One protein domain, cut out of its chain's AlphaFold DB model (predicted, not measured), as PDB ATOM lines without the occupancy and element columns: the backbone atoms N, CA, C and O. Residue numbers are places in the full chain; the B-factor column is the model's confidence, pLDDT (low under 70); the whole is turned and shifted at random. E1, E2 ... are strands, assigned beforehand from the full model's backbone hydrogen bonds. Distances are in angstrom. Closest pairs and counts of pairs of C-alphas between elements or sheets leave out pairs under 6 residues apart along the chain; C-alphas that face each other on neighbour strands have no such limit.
ATOM      1  N   ARG A   7     -42.724 -24.718  29.674       92.75
ATOM      2  CA  ARG A   7     -43.671 -23.605  29.805       92.75
ATOM      3  C   ARG A   7     -44.646 -23.883  30.936       92.75
ATOM      4  O   ARG A   7     -45.239 -24.967  31.003       92.75
ATOM      5  N   VAL A   8     -44.836 -22.884  31.782       93.81
ATOM      6  CA  VAL A   8     -45.684 -22.969  32.965       93.81
ATOM      7  C   VAL A   8     -46.575 -21.749  33.117       93.81
ATOM      8  O   VAL A   8     -46.311 -20.715  32.513       93.81
ATOM      9  N   ASP A   9     -47.619 -21.891  33.921       93.25
ATOM     10  CA  ASP A   9     -48.470 -20.809  34.404       93.25
ATOM     11  C   ASP A   9     -48.448 -20.808  35.931       93.25
ATOM     12  O   ASP A   9     -48.419 -21.869  36.560       93.25
ATOM     13  N   HIS A  10     -48.432 -19.618  36.519       93.81
ATOM     14  CA  HIS A  10     -48.552 -19.406  37.954       93.81
ATOM     15  C   HIS A  10     -49.753 -18.506  38.222       93.81
ATOM     16  O   HIS A  10     -49.888 -17.461  37.590       93.81
ATOM     17  N   ILE A  11     -50.573 -18.842  39.216       90.56
ATOM     18  CA  ILE A  11     -51.818 -18.109  39.499       90.56
ATOM     19  C   ILE A  11     -51.614 -16.597  39.719       90.56
ATOM     20  O   ILE A  11     -52.453 -15.796  39.316       90.56
ATOM     21  N   GLU A  12     -50.490 -16.198  40.322       92.56
ATOM     22  CA  GLU A  12     -50.189 -14.788  40.618       92.56
ATOM     23  C   GLU A  12     -49.370 -14.085  39.526       92.56
ATOM     24  O   GLU A  12     -49.518 -12.880  39.315       92.56
ATOM     25  N   TYR A  13     -48.495 -14.821  38.834       93.94
ATOM     26  CA  TYR A  13     -47.468 -14.240  37.955       93.94
ATOM     27  C   TYR A  13     -47.744 -14.512  36.464       93.94
ATOM     28  O   TYR A  13     -47.178 -13.866  35.585       93.94
ATOM     29  N   GLY A  14     -48.687 -15.406  36.165       92.94
ATOM     30  CA  GLY A  14     -49.075 -15.805  34.817       92.94
ATOM     31  C   GLY A  14     -48.069 -16.745  34.155       92.94
ATOM     32  O   GLY A  14     -47.347 -17.490  34.820       92.94
ATOM     33  N   GLU A  15     -48.032 -16.709  32.822       94.38
ATOM     34  CA  GLU A  15     -47.203 -17.616  32.033       94.38
ATOM     35  C   GLU A  15     -45.709 -17.263  32.072       94.38
ATOM     36  O   GLU A  15     -45.319 -16.093  31.986       94.38
ATOM     37  N   GLY A  16     -44.872 -18.297  32.082       95.62
ATOM     38  CA  GLY A  16     -43.423 -18.187  31.994       95.62
ATOM     39  C   GLY A  16     -42.740 -19.480  31.557       95.62
ATOM     40  O   GLY A  16     -43.378 -20.459  31.157       95.62
ATOM     41  N   GLU A  17     -41.414 -19.475  31.635       96.38
ATOM     42  CA  GLU A  17     -40.557 -20.618  31.322       96.38
ATOM     43  C   GLU A  17     -39.624 -20.922  32.494       96.38
ATOM     44  O   GLU A  17     -39.026 -20.016  33.078       96.38
ATOM     45  N   ILE A  18     -39.486 -22.201  32.852       95.75
ATOM     46  CA  ILE A  18     -38.583 -22.592  33.936       95.75
ATOM     47  C   ILE A  18     -37.128 -22.509  33.473       95.75
ATOM     48  O   ILE A  18     -36.724 -23.222  32.553       95.75
ATOM     49  N   VAL A  19     -36.325 -21.705  34.174       97.25
ATOM     50  CA  VAL A  19     -34.901 -21.490  33.869       97.25
ATOM     51  C   VAL A  19     -33.959 -22.222  34.827       97.25
ATOM     52  O   VAL A  19     -32.844 -22.564  34.440       97.25
ATOM     53  N   SER A  20     -34.391 -22.514  36.058       96.00
ATOM     54  CA  SER A  20     -33.601 -23.290  37.025       96.00
ATOM     55  C   SER A  20     -34.480 -24.014  38.049       96.00
ATOM     56  O   SER A  20     -35.651 -23.674  38.227       96.00
ATOM     57  N   TYR A  21     -33.900 -25.007  38.731       91.06
ATOM     58  CA  TYR A  21     -34.542 -25.748  39.820       91.06
ATOM     59  C   TYR A  21     -33.693 -25.732  41.073       91.06
ATOM     60  O   TYR A  21     -32.471 -25.874  41.002       91.06
ATOM     61  N   ASN A  22     -34.372 -25.682  42.209       90.06
ATOM     62  CA  ASN A  22     -33.800 -25.993  43.498       90.06
ATOM     63  C   ASN A  22     -34.519 -27.218  44.077       90.06
ATOM     64  O   ASN A  22     -35.648 -27.139  44.559       90.06
ATOM     65  N   THR A  23     -33.848 -28.367  44.011       84.44
ATOM     66  CA  THR A  23     -34.389 -29.652  44.474       84.44
ATOM     67  C   THR A  23     -34.505 -29.745  45.990       84.44
ATOM     68  O   THR A  23     -35.274 -30.561  46.475       84.44
ATOM     69  N   GLU A  24     -33.749 -28.948  46.746       88.00
ATOM     70  CA  GLU A  24     -33.811 -28.968  48.213       88.00
ATOM     71  C   GLU A  24     -35.047 -28.234  48.742       88.00
ATOM     72  O   GLU A  24     -35.531 -28.539  49.829       88.00
ATOM     73  N   LYS A  25     -35.554 -27.264  47.973       89.19
ATOM     74  CA  LYS A  25     -36.670 -26.391  48.361       89.19
ATOM     75  C   LYS A  25     -37.965 -26.662  47.595       89.19
ATOM     76  O   LYS A  25     -38.908 -25.890  47.731       89.19
ATOM     77  N   ASP A  26     -37.989 -27.691  46.748       91.75
ATOM     78  CA  ASP A  26     -39.084 -27.967  45.808       91.75
ATOM     79  C   ASP A  26     -39.529 -26.725  45.005       91.75
ATOM     80  O   ASP A  26     -40.703 -26.564  44.649       91.75
ATOM     81  N   SER A  27     -38.575 -25.847  44.680       94.12
ATOM     82  CA  SER A  27     -38.801 -24.573  43.999       94.12
ATOM     83  C   SER A  27     -38.138 -24.530  42.620       94.12
ATOM     84  O   SER A  27     -37.225 -25.296  42.291       94.12
ATOM     85  N   ALA A  28     -38.632 -23.633  41.773       95.88
ATOM     86  CA  ALA A  28     -38.083 -23.357  40.455       95.88
ATOM     87  C   ALA A  28     -38.000 -21.847  40.239       95.88
ATOM     88  O   ALA A  28     -38.908 -21.112  40.625       95.88
ATOM     89  N   THR A  29     -36.931 -21.385  39.587       96.69
ATOM     90  CA  THR A  29     -36.910 -20.018  39.057       96.69
ATOM     91  C   THR A  29     -37.593 -20.023  37.702       96.69
ATOM     92  O   THR A  29     -37.198 -20.767  36.798       96.69
ATOM     93  N   VAL A  30     -38.611 -19.183  37.564       96.75
ATOM     94  CA  VAL A  30     -39.376 -19.006  36.332       96.75
ATOM     95  C   VAL A  30     -39.082 -17.624  35.768       96.75
ATOM     96  O   VAL A  30     -39.111 -16.637  36.499       96.75
ATOM     97  N   SER A  31     -38.801 -17.562  34.468       97.69
ATOM     98  CA  SER A  31     -38.807 -16.321  33.697       97.69
ATOM     99  C   SER A  31     -40.227 -16.070  33.195       97.69
ATOM    100  O   SER A  31     -40.651 -16.665  32.202       97.69
ATOM    101  N   PHE A  32     -40.976 -15.224  33.894       96.75
ATOM    102  CA  PHE A  32     -42.333 -14.833  33.529       96.75
ATOM    103  C   PHE A  32     -42.346 -13.893  32.321       96.75
ATOM    104  O   PHE A  32     -41.416 -13.124  32.084       96.75
ATOM    105  N   ASN A  33     -43.429 -13.934  31.548       95.62
ATOM    106  CA  ASN A  33     -43.586 -13.096  30.355       95.62
ATOM    107  C   ASN A  33     -43.799 -11.610  30.685       95.62
ATOM    108  O   ASN A  33     -43.739 -10.762  29.792       95.62
ATOM    109  N   LYS A  34     -44.111 -11.292  31.944       95.19
ATOM    110  CA  LYS A  34     -44.325  -9.935  32.443       95.19
ATOM    111  C   LYS A  34     -43.341  -9.650  33.569       95.19
ATOM    112  O   LYS A  34     -42.948 -10.545  34.309       95.19
ATOM    113  N   GLU A  35     -42.962  -8.385  33.692       95.81
ATOM    114  CA  GLU A  35     -42.220  -7.921  34.857       95.81
ATOM    115  C   GLU A  35     -43.164  -7.737  36.042       95.81
ATOM    116  O   GLU A  35     -44.283  -7.231  35.903       95.81
ATOM    117  N   HIS A  36     -42.668  -8.087  37.219       94.12
ATOM    118  CA  HIS A  36     -43.352  -7.912  38.486       94.12
ATOM    119  C   HIS A  36     -42.489  -7.072  39.420       94.12
ATOM    120  O   HIS A  36     -41.259  -7.156  39.402       94.12
ATOM    121  N   LEU A  37     -43.149  -6.250  40.232       94.50
ATOM    122  CA  LEU A  37     -42.508  -5.578  41.355       94.50
ATOM    123  C   LEU A  37     -42.403  -6.580  42.499       94.50
ATOM    124  O   LEU A  37     -43.426  -7.005  43.035       94.50
ATOM    125  N   ILE A  38     -41.180  -6.947  42.857       91.12
ATOM    126  CA  ILE A  38     -40.895  -7.836  43.978       91.12
ATOM    127  C   ILE A  38     -40.110  -7.094  45.048       91.12
ATOM    128  O   ILE A  38     -39.415  -6.116  44.775       91.12
ATOM    129  N   LEU A  39     -40.214  -7.576  46.279       91.75
ATOM    130  CA  LEU A  39     -39.431  -7.070  47.390       91.75
ATOM    131  C   LEU A  39     -38.154  -7.913  47.514       91.75
ATOM    132  O   LEU A  39     -38.211  -9.056  47.965       91.75
ATOM    133  N   ALA A  40     -37.021  -7.361  47.085       89.44
ATOM    134  CA  ALA A  40     -35.720  -8.024  47.090       89.44
ATOM    135  C   ALA A  40     -34.847  -7.498  48.235       89.44
ATOM    136  O   ALA A  40     -34.933  -6.329  48.591       89.44
ATOM    137  N   GLY A  41     -34.010  -8.351  48.827       88.62
ATOM    138  CA  GLY A  41     -33.117  -7.991  49.933       88.62
ATOM    139  C   GLY A  41     -33.268  -8.921  51.134       88.62
ATOM    140  O   GLY A  41     -33.801 -10.024  51.022       88.62
ATOM    141  N   LYS A  42     -32.774  -8.486  52.296       90.25
ATOM    142  CA  LYS A  42     -32.765  -9.286  53.525       90.25
ATOM    143  C   LYS A  42     -33.304  -8.476  54.700       90.25
ATOM    144  O   LYS A  42     -32.949  -7.312  54.858       90.25
ATOM    145  N   ILE A  43     -34.112  -9.138  55.527       92.12
ATOM    146  CA  ILE A  43     -34.388  -8.692  56.893       92.12
ATOM    147  C   ILE A  43     -33.353  -9.355  57.796       92.12
ATOM    148  O   ILE A  43     -33.230 -10.584  57.811       92.12
ATOM    149  N   THR A  44     -32.594  -8.544  58.517       91.75
ATOM    150  CA  THR A  44     -31.734  -9.000  59.602       91.75
ATOM    151  C   THR A  44     -32.443  -8.671  60.902       91.75
ATOM    152  O   THR A  44     -32.599  -7.503  61.239       91.75
ATOM    153  N   ASP A  45     -32.879  -9.704  61.613       94.00
ATOM    154  CA  ASP A  45     -33.512  -9.576  62.921       94.00
ATOM    155  C   ASP A  45     -32.711 -10.402  63.930       94.00
ATOM    156  O   ASP A  45     -32.485 -11.600  63.739       94.00
ATOM    157  N   THR A  46     -32.195  -9.731  64.951       91.88
ATOM    158  CA  THR A  46     -31.404 -10.304  66.042       91.88
ATOM    159  C   THR A  46     -31.841  -9.652  67.347       91.88
ATOM    160  O   THR A  46     -32.359  -8.537  67.331       91.88
ATOM    161  N   ASP A  47     -31.523 -10.263  68.488       92.81
ATOM    162  CA  ASP A  47     -31.900  -9.726  69.807       92.81
ATOM    163  C   ASP A  47     -31.408  -8.286  70.072       92.81
ATOM    164  O   ASP A  47     -31.951  -7.594  70.930       92.81
ATOM    165  N   ASN A  48     -30.381  -7.819  69.346       93.56
ATOM    166  CA  ASN A  48     -29.755  -6.507  69.548       93.56
ATOM    167  C   ASN A  48     -29.931  -5.533  68.371       93.56
ATOM    168  O   ASN A  48     -29.551  -4.367  68.490       93.56
ATOM    169  N   TYR A  49     -30.417  -5.997  67.219       90.69
ATOM    170  CA  TYR A  49     -30.384  -5.223  65.979       90.69
ATOM    171  C   TYR A  49     -31.438  -5.701  64.989       90.69
ATOM    172  O   TYR A  49     -31.508  -6.893  64.683       90.69
ATOM    173  N   PHE A  50     -32.191  -4.738  64.459       94.12
ATOM    174  CA  PHE A  50     -33.137  -4.931  63.374       94.12
ATOM    175  C   PHE A  50     -32.743  -4.046  62.191       94.12
ATOM    176  O   PHE A  50     -32.587  -2.832  62.339       94.12
ATOM    177  N   GLU A  51     -32.627  -4.650  61.015       93.88
ATOM    178  CA  GLU A  51     -32.346  -3.961  59.761       93.88
ATOM    179  C   GLU A  51     -33.155  -4.569  58.625       93.88
ATOM    180  O   GLU A  51     -33.127  -5.779  58.388       93.88
ATOM    181  N   ASP A  52     -33.855  -3.706  57.899       94.75
ATOM    182  CA  ASP A  52     -34.600  -4.068  56.706       94.75
ATOM    183  C   ASP A  52     -33.976  -3.373  55.496       94.75
ATOM    184  O   ASP A  52     -34.213  -2.193  55.248       94.75
ATOM    185  N   ASN A  53     -33.165  -4.123  54.749       92.31
ATOM    186  CA  ASN A  53     -32.514  -3.654  53.523       92.31
ATOM    187  C   ASN A  53     -33.301  -4.045  52.270       92.31
ATOM    188  O   ASN A  53     -32.730  -4.173  51.184       92.31
ATOM    189  N   ARG A  54     -34.602  -4.318  52.409       94.00
ATOM    190  CA  ARG A  54     -35.418  -4.692  51.266       94.00
ATOM    191  C   ARG A  54     -35.774  -3.482  50.410       94.00
ATOM    192  O   ARG A  54     -36.167  -2.432  50.912       94.00
ATOM    193  N   VAL A  55     -35.697  -3.664  49.101       94.12
ATOM    194  CA  VAL A  55     -36.050  -2.670  48.088       94.12
ATOM    195  C   VAL A  55     -37.009  -3.277  47.072       94.12
ATOM    196  O   VAL A  55     -37.026  -4.487  46.845       94.12
ATOM    197  N   LEU A  56     -37.854  -2.433  46.481       94.69
ATOM    198  CA  LEU A  56     -38.717  -2.854  45.385       94.69
ATOM    199  C   LEU A  56     -37.904  -2.907  44.094       94.69
ATOM    200  O   LEU A  56     -37.383  -1.888  43.641       94.69
ATOM    201  N   GLU A  57     -37.856  -4.082  43.483       94.38
ATOM    202  CA  GLU A  57     -37.175  -4.326  42.217       94.38
ATOM    203  C   GLU A  57     -38.168  -4.828  41.172       94.38
ATOM    204  O   GLU A  57     -39.120  -5.544  41.484       94.38
ATOM    205  N   LYS A  58     -37.952  -4.445  39.912       96.19
ATOM    206  CA  LYS A  58     -38.676  -5.024  38.780       96.19
ATOM    207  C   LYS A  58     -37.881  -6.197  38.241       96.19
ATOM    208  O   LYS A  58     -36.715  -6.037  37.898       96.19
ATOM    209  N   THR A  59     -38.519  -7.354  38.140       95.50
ATOM    210  CA  THR A  59     -37.912  -8.539  37.532       95.50
ATOM    211  C   THR A  59     -38.967  -9.412  36.874       95.50
ATOM    212  O   THR A  59     -40.137  -9.406  37.261       95.50
ATOM    213  N   SER A  60     -38.547 -10.194  35.889       96.06
ATOM    214  CA  SER A  60     -39.310 -11.316  35.347       96.06
ATOM    215  C   SER A  60     -38.882 -12.659  35.946       96.06
ATOM    216  O   SER A  60     -39.528 -13.665  35.688       96.06
ATOM    217  N   PHE A  61     -37.797 -12.702  36.724       96.12
ATOM    218  CA  PHE A  61     -37.241 -13.930  37.292       96.12
ATOM    219  C   PHE A  61     -37.656 -14.062  38.749       96.12
ATOM    220  O   PHE A  61     -37.178 -13.311  39.599       96.12
ATOM    221  N   ILE A  62     -38.541 -15.014  39.036       95.19
ATOM    222  CA  ILE A  62     -39.078 -15.213  40.384       95.19
ATOM    223  C   ILE A  62     -38.956 -16.692  40.746       95.19
ATOM    224  O   ILE A  62     -39.295 -17.576  39.953       95.19
ATOM    225  N   GLU A  63     -38.442 -16.956  41.945       94.69
ATOM    226  CA  GLU A  63     -38.435 -18.290  42.539       94.69
ATOM    227  C   GLU A  63     -39.824 -18.593  43.109       94.69
ATOM    228  O   GLU A  63     -40.342 -17.852  43.942       94.69
ATOM    229  N   VAL A  64     -40.432 -19.686  42.653       94.69
ATOM    230  CA  VAL A  64     -41.770 -20.122  43.067       94.69
ATOM    231  C   VAL A  64     -41.766 -21.602  43.428       94.69
ATOM    232  O   VAL A  64     -40.926 -22.373  42.958       94.69
ATOM    233  N   HIS A  65     -42.715 -22.019  44.264       94.62
ATOM    234  CA  HIS A  65     -42.864 -23.426  44.624       94.62
ATOM    235  C   HIS A  65     -43.374 -24.219  43.417       94.62
ATOM    236  O   HIS A  65     -44.333 -23.830  42.760       94.62
ATOM    237  N   THR A  66     -42.795 -25.380  43.123       91.00
ATOM    238  CA  THR A  66     -43.207 -26.172  41.944       91.00
ATOM    239  C   THR A  66     -44.649 -26.682  42.023       91.00
ATOM    240  O   THR A  66     -45.251 -26.990  40.999       91.00
ATOM    241  N   ALA A  67     -45.218 -26.743  43.229       90.56
ATOM    242  CA  ALA A  67     -46.607 -27.123  43.476       90.56
ATOM    243  C   ALA A  67     -47.628 -26.050  43.055       90.56
ATOM    244  O   ALA A  67     -48.800 -26.376  42.892       90.56
ATOM    245  N   THR A  68     -47.204 -24.791  42.884       91.50
ATOM    246  CA  THR A  68     -48.066 -23.687  42.423       91.50
ATOM    247  C   THR A  68     -47.973 -23.463  40.913       91.50
ATOM    248  O   THR A  68     -48.579 -22.528  40.390       91.50
ATOM    249  N   LEU A  69     -47.207 -24.304  40.211       91.38
ATOM    250  CA  LEU A  69     -47.042 -24.244  38.768       91.38
ATOM    251  C   LEU A  69     -47.976 -25.219  38.067       91.38
ATOM    252  O   LEU A  69     -48.050 -26.400  38.412       91.38
ATOM    253  N   ASP A  70     -48.580 -24.738  36.990       89.75
ATOM    254  CA  ASP A  70     -49.284 -25.555  36.020       89.75
ATOM    255  C   ASP A  70     -48.493 -25.657  34.723       89.75
ATOM    256  O   ASP A  70     -47.889 -24.698  34.258       89.75
ATOM    257  N   ARG A  71     -48.494 -26.834  34.095       87.06
ATOM    258  CA  ARG A  71     -47.905 -27.011  32.764       87.06
ATOM    259  C   ARG A  71     -48.776 -26.351  31.722       87.06
ATOM    260  O   ARG A  71     -49.950 -26.693  31.626       87.06
ATOM    261  N   VAL A  72     -48.163 -25.545  30.865       85.12
ATOM    262  CA  VAL A  72     -48.830 -24.913  29.729       85.12
ATOM    263  C   VAL A  72     -48.353 -25.538  28.430       85.12
ATOM    264  O   VAL A  72     -47.159 -25.641  28.149       85.12
ATOM    265  N   THR A  73     -49.296 -25.941  27.588       85.56
ATOM    266  CA  THR A  73     -49.013 -26.370  26.223       85.56
ATOM    267  C   THR A  73     -50.170 -26.023  25.296       85.56
ATOM    268  O   THR A  73     -51.251 -25.646  25.728       85.56
ATOM    269  N   ASN A  74     -49.957 -26.156  23.992       86.75
ATOM    270  CA  ASN A  74     -51.016 -26.002  23.003       86.75
ATOM    271  C   ASN A  74     -51.250 -27.335  22.301       86.75
ATOM    272  O   ASN A  74     -50.309 -28.043  21.934       86.75
ATOM    273  N   CYS A  75     -52.515 -27.665  22.056       86.69
ATOM    274  CA  CYS A  75     -52.859 -28.829  21.261       86.69
ATOM    275  C   CYS A  75     -52.290 -28.686  19.846       86.69
ATOM    276  O   CYS A  75     -52.633 -27.756  19.119       86.69
ATOM    277  N   TYR A  76     -51.469 -29.633  19.396       86.38
ATOM    278  CA  TYR A  76     -50.893 -29.549  18.051       86.38
ATOM    279  C   TYR A  76     -51.957 -29.620  16.939       86.38
ATOM    280  O   TYR A  76     -51.714 -29.085  15.856       86.38
ATOM    281  N   SER A  77     -53.103 -30.264  17.203       88.75
ATOM    282  CA  SER A  77     -54.186 -30.488  16.239       88.75
ATOM    283  C   SER A  77     -55.124 -29.281  16.159       88.75
ATOM    284  O   SER A  77     -55.126 -28.570  15.159       88.75
ATOM    285  N   CYS A  78     -55.862 -28.985  17.234       88.88
ATOM    286  CA  CYS A  78     -56.858 -27.908  17.246       88.88
ATOM    287  C   CYS A  78     -56.332 -26.560  17.760       88.88
ATOM    288  O   CYS A  78     -57.108 -25.617  17.873       88.88
ATOM    289  N   LYS A  79     -55.045 -26.468  18.123       89.06
ATOM    290  CA  LYS A  79     -54.385 -25.261  18.663       89.06
ATOM    291  C   LYS A  79     -54.979 -24.708  19.963       89.06
ATOM    292  O   LYS A  79     -54.514 -23.679  20.439       89.06
ATOM    293  N   LYS A  80     -55.945 -25.406  20.569       87.25
ATOM    294  CA  LYS A  80     -56.519 -25.052  21.870       87.25
ATOM    295  C   LYS A  80     -55.430 -25.047  22.941       87.25
ATOM    296  O   LYS A  80     -54.598 -25.958  22.980       87.25
ATOM    297  N   HIS A  81     -55.483 -24.040  23.801       84.75
ATOM    298  CA  HIS A  81     -54.645 -23.943  24.985       84.75
ATOM    299  C   HIS A  81     -54.969 -25.077  25.964       84.75
ATOM    300  O   HIS A  81     -56.138 -25.397  26.190       84.75
ATOM    301  N   LEU A  82     -53.932 -25.711  26.500       84.06
ATOM    302  CA  LEU A  82     -54.013 -26.839  27.418       84.06
ATOM    303  C   LEU A  82     -53.156 -26.545  28.645       84.06
ATOM    304  O   LEU A  82     -51.951 -26.329  28.534       84.06
ATOM    305  N   THR A  83     -53.775 -26.632  29.811       80.31
ATOM    306  CA  THR A  83     -53.091 -26.635  31.105       80.31
ATOM    307  C   THR A  83     -53.130 -28.026  31.736       80.31
ATOM    308  O   THR A  83     -54.012 -28.827  31.400       80.31
ATOM    309  N   SER A  84     -52.216 -28.333  32.662       71.75
ATOM    310  CA  SER A  84     -52.261 -29.567  33.473       71.75
ATOM    311  C   SER A  84     -53.585 -29.765  34.209       71.75
ATOM    312  O   SER A  84     -53.973 -30.905  34.448       71.75
ATOM    313  N   VAL A  85     -54.294 -28.677  34.518       71.31
ATOM    314  CA  VAL A  85     -55.632 -28.702  35.126       71.31
ATOM    315  C   VAL A  85     -56.710 -29.089  34.111       71.31
ATOM    316  O   VAL A  85     -57.659 -29.794  34.435       71.31
ATOM    317  N   SER A  86     -56.575 -28.629  32.865       64.94
ATOM    318  CA  SER A  86     -57.641 -28.690  31.856       64.94
ATOM    319  C   SER A  86     -57.866 -30.059  31.203       64.94
ATOM    320  O   SER A  86     -58.851 -30.219  30.482       64.94
ATOM    321  N   GLY A  87     -56.985 -31.047  31.402       68.25
ATOM    322  CA  GLY A  87     -57.131 -32.331  30.719       68.25
ATOM    323  C   GLY A  87     -56.281 -33.468  31.288       68.25
ATOM    324  O   GLY A  87     -55.196 -33.237  31.822       68.25
ATOM    325  N   PRO A  88     -56.744 -34.725  31.154       80.31
ATOM    326  CA  PRO A  88     -56.013 -35.882  31.651       80.31
ATOM    327  C   PRO A  88     -54.680 -36.044  30.915       80.31
ATOM    328  O   PRO A  88     -54.543 -35.722  29.736       80.31
ATOM    329  N   THR A  89     -53.683 -36.601  31.597       85.38
ATOM    330  CA  THR A  89     -52.394 -36.927  30.976       85.38
ATOM    331  C   THR A  89     -52.460 -38.299  30.304       85.38
ATOM    332  O   THR A  89     -52.947 -39.265  30.884       85.38
ATOM    333  N   CYS A  90     -51.943 -38.423  29.080       85.19
ATOM    334  CA  CYS A  90     -51.885 -39.698  28.368       85.19
ATOM    335  C   CYS A  90     -50.919 -40.662  29.067       85.19
ATOM    336  O   CYS A  90     -49.734 -40.362  29.203       85.19
ATOM    337  N   GLU A  91     -51.375 -41.861  29.424       86.50
ATOM    338  CA  GLU A  91     -50.537 -42.843  30.122       86.50
ATOM    339  C   GLU A  91     -49.306 -43.283  29.323       86.50
ATOM    340  O   GLU A  91     -48.265 -43.557  29.923       86.50
ATOM    341  N   LYS A  92     -49.403 -43.298  27.986       86.69
ATOM    342  CA  LYS A  92     -48.334 -43.743  27.078       86.69
ATOM    343  C   LYS A  92     -47.269 -42.673  26.848       86.69
ATOM    344  O   LYS A  92     -46.097 -42.911  27.103       86.69
ATOM    345  N   CYS A  93     -47.664 -41.499  26.347       85.25
ATOM    346  CA  CYS A  93     -46.716 -40.442  25.964       85.25
ATOM    347  C   CYS A  93     -46.510 -39.359  27.030       85.25
ATOM    348  O   CYS A  93     -45.655 -38.498  26.849       85.25
ATOM    349  N   LYS A  94     -47.288 -39.377  28.118       84.25
ATOM    350  CA  LYS A  94     -47.244 -38.394  29.214       84.25
ATOM    351  C   LYS A  94     -47.527 -36.938  28.801       84.25
ATOM    352  O   LYS A  94     -47.225 -36.021  29.555       84.25
ATOM    353  N   TRP A  95     -48.124 -36.718  27.626       85.38
ATOM    354  CA  TRP A  95     -48.630 -35.408  27.190       85.38
ATOM    355  C   TRP A  95     -50.070 -35.195  27.661       85.38
ATOM    356  O   TRP A  95     -50.821 -36.165  27.787       85.38
ATOM    357  N   ILE A  96     -50.465 -33.935  27.849       84.50
ATOM    358  CA  ILE A  96     -51.854 -33.557  28.141       84.50
ATOM    359  C   ILE A  96     -52.739 -33.968  26.954       84.50
ATOM    360  O   ILE A  96     -52.408 -33.705  25.794       84.50
ATOM    361  N   VAL A  97     -53.839 -34.662  27.240       87.94
ATOM    362  CA  VAL A  97     -54.831 -35.084  26.249       87.94
ATOM    363  C   VAL A  97     -55.805 -33.937  26.024       87.94
ATOM    364  O   VAL A  97     -56.485 -33.496  26.944       87.94
ATOM    365  N   CYS A  98     -55.893 -33.475  24.782       87.94
ATOM    366  CA  CYS A  98     -56.875 -32.472  24.389       87.94
ATOM    367  C   CYS A  98     -58.280 -33.081  24.255       87.94
ATOM    368  O   CYS A  98     -58.422 -34.258  23.921       87.94
ATOM    369  N   ASP A  99     -59.323 -32.254  24.360       87.56
ATOM    370  CA  ASP A  99     -60.713 -32.634  24.059       87.56
ATOM    371  C   ASP A  99     -60.886 -33.200  22.642       87.56
ATOM    372  O   ASP A  99     -61.666 -34.129  22.433       87.56
ATOM    373  N   CYS A 100     -60.083 -32.729  21.677       87.81
ATOM    374  CA  CYS A 100     -60.025 -33.297  20.322       87.81
ATOM    375  C   CYS A 100     -59.302 -34.659  20.248       87.81
ATOM    376  O   CYS A 100     -58.977 -35.137  19.163       87.81
ATOM    377  N   LYS A 101     -59.008 -35.271  21.402       87.12
ATOM    378  CA  LYS A 101     -58.316 -36.556  21.595       87.12
ATOM    379  C   LYS A 101     -56.868 -36.590  21.099       87.12
ATOM    380  O   LYS A 101     -56.234 -37.645  21.080       87.12
ATOM    381  N   ALA A 102     -56.316 -35.439  20.732       88.56
ATOM    382  CA  ALA A 102     -54.919 -35.308  20.359       88.56
ATOM    383  C   ALA A 102     -54.008 -35.343  21.598       88.56
ATOM    384  O   ALA A 102     -54.252 -34.656  22.588       88.56
ATOM    385  N   CYS A 103     -52.929 -36.120  21.511       88.00
ATOM    386  CA  CYS A 103     -51.800 -36.130  22.443       88.00
ATOM    387  C   CYS A 103     -50.506 -36.459  21.673       88.00
ATOM    388  O   CYS A 103     -50.546 -36.692  20.459       88.00
ATOM    389  N   GLY A 104     -49.367 -36.539  22.367       84.75
ATOM    390  CA  GLY A 104     -48.065 -36.847  21.763       84.75
ATOM    391  C   GLY A 104     -48.017 -38.146  20.944       84.75
ATOM    392  O   GLY A 104     -47.254 -38.221  19.990       84.75
ATOM    393  N   CYS A 105     -48.866 -39.144  21.233       85.94
ATOM    394  CA  CYS A 105     -48.940 -40.386  20.446       85.94
ATOM    395  C   CYS A 105     -49.352 -40.155  18.986       85.94
ATOM    396  O   CYS A 105     -48.915 -40.883  18.099       85.94
ATOM    397  N   ASN A 106     -50.186 -39.145  18.741       86.31
ATOM    398  CA  ASN A 106     -50.724 -38.846  17.415       86.31
ATOM    399  C   ASN A 106     -49.956 -37.693  16.738       86.31
ATOM    400  O   ASN A 106     -50.259 -37.322  15.604       86.31
ATOM    401  N   TYR A 107     -48.953 -37.126  17.421       83.06
ATOM    402  CA  TYR A 107     -48.119 -36.057  16.888       83.06
ATOM    403  C   TYR A 107     -47.118 -36.614  15.872       83.06
ATOM    404  O   TYR A 107     -46.164 -37.311  16.216       83.06
TER     405      TYR A 107
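This is residues 7 to 107 of the 117 residues of an uncharacterized protein of Bacteroidales bacterium (UniProt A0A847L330). A strongly twisted sheet of six strands, curled like part of a barrel, runs out at one end into an arm tipped by the small hairpin E4 and E5, where residues 45 to 50 stick out. Towards the other end lie the hairpin E7 and E8 and residues 84 to 107, a long stretch with no named element. The printed part has 101 residues, no named helix and strands E1 to E8 along the chain; its class is all strand. The antiparallel sheet has the order E6, E3, E2, E1, E7, E8; the whole is loose, with a radius of gyration of the C-alphas of 18.5 A, a rod spanning 64 by 26 by 18 A.

E3, residues 27 to 40, is 17.1 A long and bends by 130 degrees at residue 34; E6, residues 55 to 65, is 22.1 A and bends by 97 degrees at residue 58. E2, residues 14 to 22, is 20.3 A. E1, residues 7 to 10, begins at C-alpha 7 (-43.671, -23.605, 29.805). E7 holds residues 69 to 74, E4 43 to 46 and E5 49 to 52. E8, residues 81 to 83, ends at C-alpha 83 (-53.091, -26.635, 31.105).

E1, E2 and E3 form a meander, each strand the antiparallel neighbour of the one before, with N 8 and O 16 at 2.9 A and N 31 and O 17 at 2.8 A. Edge strand E6 pairs with E3, N 32 and O 60 at 2.8 A. E7 is staggered, pairing with E1 at N 9 and O 70, 2.8 A, and with edge strand E8 at N 73 and O 82, 2.8 A. E3 runs on into E4 at 89 degrees, and E4 pairs with E5 at N 44 and O 51, 2.8 A.

The C-alphas farthest apart, Asn 48 and Asn 106, are 64.8 A apart. The printed part has no cut and no long link between named strands. Mean pLDDT of the printed part is 90.0; residues 86 to 87 are under 70.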